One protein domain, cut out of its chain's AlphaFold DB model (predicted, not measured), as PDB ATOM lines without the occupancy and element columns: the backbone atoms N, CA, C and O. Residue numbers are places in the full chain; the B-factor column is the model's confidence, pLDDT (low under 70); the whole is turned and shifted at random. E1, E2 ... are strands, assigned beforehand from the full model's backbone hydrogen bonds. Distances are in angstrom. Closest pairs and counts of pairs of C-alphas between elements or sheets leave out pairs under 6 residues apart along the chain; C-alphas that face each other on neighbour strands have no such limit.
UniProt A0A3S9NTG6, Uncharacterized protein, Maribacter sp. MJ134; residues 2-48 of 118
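What this domain is: This is residues 2 to 48 of the 118 residues of an uncharacterized protein of Maribacter sp. MJ134 (UniProt A0A3S9NTG6). With little regular structure, this is a small three-stranded sheet, E1 lying between E2 and E3, and a long loop, residues 23 to 41, that returns along the sheet's length from E2 to E3. The printed part has 47 residues with no named helix and strands E1, E2, E3; the sheet order is E2, E1, E3, antiparallel. It is all strand, though under half of the residues are in named elements, and compact, with a radius of gyration of the C-alphas of 10.7 A and spans of 31 by 17 by 13 A.

How they stand to each other: Start at inner strand E1, residues 9 to 14; a tight link leads to edge strand E2, residues 17 to 22, its hairpin partner at 160 degrees, with N 19 and O 12 2.8 A apart, within hydrogen-bond range. At edge strand E3, residues 42 to 47, antiparallel to E1 at 161 degrees, find N 11 and O 45 at 2.8 A. E2 and E3 are apart.

Where its parts are: Find C-alpha 9 at (176.602, 200.993, 201.828), where E1 begins its 16.5 A; E2 spans 15.1 A, and E3 16.4 A to C-alpha 47 at (176.005, 203.817, 206.491).

The domain as a whole: The farthest C-alphas, of Gln 37 and Asn 48, are 32.7 A apart. The printed part has no cut, the link from E2 to E3 is long, and no printed residue is under 70 in pLDDT.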
ATOM      1  N   ASP A   2     178.360 206.187 189.111       87.44
ATOM      2  CA  ASP A   2     179.366 205.367 189.786       87.44
ATOM      3  C   ASP A   2     179.924 206.110 191.004       87.44
ATOM      4  O   ASP A   2     180.445 207.219 190.864       87.44
ATOM      5  N   LEU A   3     179.790 205.499 192.184       84.12
ATOM      6  CA  LEU A   3     180.312 206.034 193.446       84.12
ATOM      7  C   LEU A   3     181.765 205.624 193.717       84.12
ATOM      8  O   LEU A   3     182.333 206.037 194.724       84.12
ATOM      9  N   GLY A   4     182.357 204.777 192.872       85.25
ATOM     10  CA  GLY A   4     183.670 204.195 193.118       85.25
ATOM     11  C   GLY A   4     183.638 203.243 194.312       85.25
ATOM     12  O   GLY A   4     183.174 202.107 194.196       85.25
ATOM     13  N   SER A   5     184.135 203.700 195.461       81.75
ATOM     14  CA  SER A   5     184.295 202.903 196.680       81.75
ATOM     15  C   SER A   5     183.521 203.507 197.847       81.75
ATOM     16  O   SER A   5     183.733 204.661 198.228       81.75
ATOM     17  N   VAL A   6     182.654 202.686 198.440       80.69
ATOM     18  CA  VAL A   6     181.840 203.010 199.613       80.69
ATOM     19  C   VAL A   6     182.143 201.995 200.713       80.69
ATOM     20  O   VAL A   6     182.183 200.794 200.448       80.69
ATOM     21  N   ALA A   7     182.317 202.468 201.944       79.38
ATOM     22  CA  ALA A   7     182.381 201.634 203.139       79.38
ATOM     23  C   ALA A   7     181.251 202.043 204.111       79.38
ATOM     24  O   ALA A   7     181.371 203.056 204.801       79.38
ATOM     25  N   ILE A   8     180.120 201.329 204.211       80.44
ATOM     26  CA  ILE A   8     179.792 199.978 203.687       80.44
ATOM     27  C   ILE A   8     178.667 199.973 202.653       80.44
ATOM     28  O   ILE A   8     178.690 199.165 201.727       80.44
ATOM     29  N   MET A   9     177.696 200.868 202.786       90.06
ATOM     30  CA  MET A   9     176.602 200.993 201.828       90.06
ATOM     31  C   MET A   9     176.175 202.447 201.686       90.06
ATOM     32  O   MET A   9     176.377 203.248 202.602       90.06
ATOM     33  N   ALA A  10     175.590 202.778 200.539       92.19
ATOM     34  CA  ALA A  10     175.081 204.111 200.255       92.19
ATOM     35  C   ALA A  10     173.662 204.049 199.690       92.19
ATOM     36  O   ALA A  10     173.403 203.321 198.732       92.19
ATOM     37  N   GLU A  11     172.764 204.836 200.262       94.56
ATOM     38  CA  GLU A  11     171.459 205.149 199.689       94.56
ATOM     39  C   GLU A  11     171.563 206.436 198.870       94.56
ATOM     40  O   GLU A  11     172.167 207.419 199.304       94.56
ATOM     41  N   ILE A  12     170.983 206.411 197.673       94.19
ATOM     42  CA  ILE A  12     171.084 207.485 196.692       94.19
ATOM     43  C   ILE A  12     169.723 208.112 196.472       94.19
ATOM     44  O   ILE A  12     168.764 207.434 196.109       94.19
ATOM     45  N   ILE A  13     169.666 209.427 196.637       95.44
ATOM     46  CA  ILE A  13     168.469 210.237 196.449       95.44
ATOM     47  C   ILE A  13     168.805 211.320 195.422       95.44
ATOM     48  O   ILE A  13     169.755 212.080 195.589       95.44
ATOM     49  N   ILE A  14     168.031 211.380 194.341       95.19
ATOM     50  CA  ILE A  14     168.217 212.340 193.248       95.19
ATOM     51  C   ILE A  14     166.928 213.131 193.095       95.19
ATOM     52  O   ILE A  14     165.859 212.540 192.933       95.19
ATOM     53  N   ASN A  15     167.011 214.462 193.154       94.81
ATOM     54  CA  ASN A  15     165.844 215.348 193.077       94.81
ATOM     55  C   ASN A  15     164.737 214.955 194.079       94.81
ATOM     56  O   ASN A  15     163.553 214.928 193.746       94.81
ATOM     57  N   GLY A  16     165.139 214.564 195.295       95.44
ATOM     58  CA  GLY A  16     164.240 214.096 196.358       95.44
ATOM     59  C   GLY A  16     163.648 212.694 196.153       95.44
ATOM     60  O   GLY A  16     162.889 212.226 196.998       95.44
ATOM     61  N   LYS A  17     163.984 211.995 195.060       95.38
ATOM     62  CA  LYS A  17     163.504 210.637 194.766       95.38
ATOM     63  C   LYS A  17     164.574 209.603 195.084       95.38
ATOM     64  O   LYS A  17     165.712 209.728 194.640       95.38
ATOM     65  N   ASN A  18     164.191 208.552 195.804       95.94
ATOM     66  CA  ASN A  18     165.078 207.430 196.089       95.94
ATOM     67  C   ASN A  18     165.413 206.671 194.792       95.94
ATOM     68  O   ASN A  18     164.523 206.124 194.132       95.94
ATOM     69  N   ALA A  19     166.691 206.676 194.426       94.31
ATOM     70  CA  ALA A  19     167.230 206.006 193.249       94.31
ATOM     71  C   ALA A  19     167.722 204.580 193.561       94.31
ATOM     72  O   ALA A  19     167.858 203.769 192.645       94.31
ATOM     73  N   GLY A  20     167.947 204.254 194.838       93.50
ATOM     74  CA  GLY A  20     168.269 202.910 195.313       93.50
ATOM     75  C   GLY A  20     169.411 202.862 196.327       93.50
ATOM     76  O   GLY A  20     170.052 203.866 196.638       93.50
ATOM     77  N   ILE A  21     169.681 201.651 196.822       94.56
ATOM     78  CA  ILE A  21     170.724 201.361 197.813       94.56
ATOM     79  C   ILE A  21     171.818 200.499 197.174       94.56
ATOM     80  O   ILE A  21     171.547 199.439 196.610       94.56
ATOM     81  N   LEU A  22     173.068 200.937 197.304       92.56
ATOM     82  CA  LEU A  22     174.257 200.225 196.854       92.56
ATOM     83  C   LEU A  22     174.967 199.590 198.053       92.56
ATOM     84  O   LEU A  22     175.611 200.286 198.836       92.56
ATOM     85  N   TRP A  23     174.860 198.267 198.183       90.81
ATOM     86  CA  TRP A  23     175.401 197.494 199.313       90.81
ATOM     87  C   TRP A  23     176.548 196.548 198.933       90.81
ATOM     88  O   TRP A  23     177.178 195.954 199.804       90.81
ATOM     89  N   LYS A  24     176.829 196.391 197.634       88.12
ATOM     90  CA  LYS A  24     177.935 195.572 197.133       88.12
ATOM     91  C   LYS A  24     178.562 196.183 195.890       88.12
ATOM     92  O   LYS A  24     177.901 196.889 195.131       88.12
ATOM     93  N   ALA A  25     179.814 195.817 195.636       86.75
ATOM     94  CA  ALA A  25     180.489 196.177 194.403       86.75
ATOM     95  C   ALA A  25     179.856 195.487 193.164       86.75
ATOM     96  O   ALA A  25     179.334 194.362 193.259       86.75
ATOM     97  N   PRO A  26     179.936 196.128 191.982       89.44
ATOM     98  CA  PRO A  26     180.302 197.538 191.787       89.44
ATOM     99  C   PRO A  26     179.197 198.489 192.295       89.44
ATOM    100  O   PRO A  26     178.016 198.235 192.070       89.44
ATOM    101  N   PHE A  27     179.574 199.599 192.944       88.62
ATOM    102  CA  PHE A  27     178.649 200.584 193.533       88.62
ATOM    103  C   PHE A  27     178.062 201.521 192.463       88.62
ATOM    104  O   PHE A  27     178.356 202.719 192.408       88.62
ATOM    105  N   ARG A  28     177.252 200.946 191.569       91.38
ATOM    106  CA  ARG A  28     176.708 201.616 190.384       91.38
ATOM    107  C   ARG A  28     175.208 201.398 190.257       91.38
ATOM    108  O   ARG A  28     174.727 200.285 190.444       91.38
ATOM    109  N   LEU A  29     174.496 202.443 189.840       91.94
ATOM    110  CA  LEU A  29     173.099 202.343 189.411       91.94
ATOM    111  C   LEU A  29     172.802 203.246 188.200       91.94
ATOM    112  O   LEU A  29     173.455 204.288 188.034       91.94
ATOM    113  N   PRO A  30     171.838 202.869 187.343       91.81
ATOM    114  CA  PRO A  30     171.294 203.766 186.327       91.81
ATOM    115  C   PRO A  30     170.496 204.899 186.987       91.81
ATOM    116  O   PRO A  30     169.767 204.661 187.946       91.81
ATOM    117  N   ILE A  31     170.631 206.126 186.475       92.38
ATOM    118  CA  ILE A  31     169.981 207.324 187.050       92.38
ATOM    119  C   ILE A  31     169.089 208.071 186.051       92.38
ATOM    120  O   ILE A  31     168.511 209.096 186.398       92.38
ATOM    121  N   ASP A  32     168.948 207.557 184.828       92.44
ATOM    122  CA  ASP A  32     168.330 208.265 183.696       92.44
ATOM    123  C   ASP A  32     166.882 208.692 183.982       92.44
ATOM    124  O   ASP A  32     166.428 209.732 183.527       92.44
ATOM    125  N   LYS A  33     166.161 207.916 184.800       93.12
ATOM    126  CA  LYS A  33     164.769 208.195 185.190       93.12
ATOM    127  C   LYS A  33     164.623 209.233 186.309       93.12
ATOM    128  O   LYS A  33     163.501 209.618 186.636       93.12
ATOM    129  N   TYR A  34     165.726 209.632 186.934       92.38
ATOM    130  CA  TYR A  34     165.735 210.495 188.117       92.38
ATOM    131  C   TYR A  34     166.302 211.883 187.831       92.38
ATOM    132  O   TYR A  34     165.999 212.826 188.562       92.38
ATOM    133  N   VAL A  35     167.101 212.005 186.772       92.81
ATOM    134  CA  VAL A  35     167.737 213.253 186.351       92.81
ATOM    135  C   VAL A  35     166.870 214.041 185.375       92.81
ATOM    136  O   VAL A  35     166.140 213.480 184.562       92.81
ATOM    137  N   THR A  36     166.974 215.360 185.448       92.19
ATOM    138  CA  THR A  36     166.342 216.313 184.533       92.19
ATOM    139  C   THR A  36     167.404 217.175 183.857       92.19
ATOM    140  O   THR A  36     168.548 217.254 184.313       92.19
ATOM    141  N   GLN A  37     167.048 217.829 182.749       91.62
ATOM    142  CA  GLN A  37     167.949 218.780 182.102       91.62
ATOM    143  C   GLN A  37     168.217 219.972 183.035       91.62
ATOM    144  O   GLN A  37     167.287 220.551 183.594       91.62
ATOM    145  N   GLY A  38     169.490 220.344 183.179       91.81
ATOM    146  CA  GLY A  38     169.926 221.431 184.054       91.81
ATOM    147  C   GLY A  38     170.413 220.938 185.419       91.81
ATOM    148  O   GLY A  38     171.104 219.922 185.519       91.81
ATOM    149  N   THR A  39     170.097 221.693 186.469       91.19
ATOM    150  CA  THR A  39     170.580 221.425 187.829       91.19
ATOM    151  C   THR A  39     169.800 220.288 188.478       91.19
ATOM    152  O   THR A  39     168.573 220.296 188.494       91.19
ATOM    153  N   ASN A  40     170.527 219.335 189.061       92.75
ATOM    154  CA  ASN A  40     169.975 218.210 189.807       92.75
ATOM    155  C   ASN A  40     170.534 218.223 191.231       92.75
ATOM    156  O   ASN A  40     171.709 218.542 191.425       92.75
ATOM    157  N   THR A  41     169.725 217.845 192.219       93.88
ATOM    158  CA  THR A  41     170.204 217.636 193.592       93.88
ATOM    159  C   THR A  41     170.550 216.171 193.804       93.88
ATOM    160  O   THR A  41     169.810 215.277 193.390       93.88
ATOM    161  N   LEU A  42     171.689 215.924 194.447       92.31
ATOM    162  CA  LEU A  42     172.157 214.592 194.801       92.31
ATOM    163  C   LEU A  42     172.410 214.542 196.302       92.31
ATOM    164  O   LEU A  42     173.244 215.279 196.824       92.31
ATOM    165  N   GLU A  43     171.715 213.635 196.969       93.25
ATOM    166  CA  GLU A  43     171.933 213.295 198.365       93.25
ATOM    167  C   GLU A  43     172.392 211.836 198.443       93.25
ATOM    168  O   GLU A  43     171.816 210.937 197.823       93.25
ATOM    169  N   ILE A  44     173.473 211.612 199.189       91.50
ATOM    170  CA  ILE A  44     174.069 210.295 199.406       91.50
ATOM    171  C   ILE A  44     174.086 210.051 200.908       91.50
ATOM    172  O   ILE A  44     174.865 210.673 201.633       91.50
ATOM    173  N   LYS A  45     173.253 209.125 201.378       92.06
ATOM    174  CA  LYS A  45     173.271 208.688 202.775       92.06
ATOM    175  C   LYS A  45     174.177 207.476 202.895       92.06
ATOM    176  O   LYS A  45     173.891 206.427 202.324       92.06
ATOM    177  N   VAL A  46     175.281 207.615 203.621       89.88
ATOM    178  CA  VAL A  46     176.254 206.533 203.812       89.88
ATOM    179  C   VAL A  46     176.064 205.901 205.183       89.88
ATOM    180  O   VAL A  46     175.986 206.605 206.188       89.88
ATOM    181  N   THR A  47     176.031 204.572 205.234       86.31
ATOM    182  CA  THR A  47     176.005 203.817 206.491       86.31
ATOM    183  C   THR A  47     177.347 203.125 206.713       86.31
ATOM    184  O   THR A  47     177.849 202.412 205.837       86.31
ATOM    185  N   ASN A  48     177.930 203.343 207.892       87.31
ATOM    186  CA  ASN A  48     179.191 202.753 208.337       87.31
ATOM    187  C   ASN A  48     178.960 201.660 209.399       87.31
ATOM    188  O   ASN A  48     177.828 201.326 209.745       87.31
TER     189      ASN A  48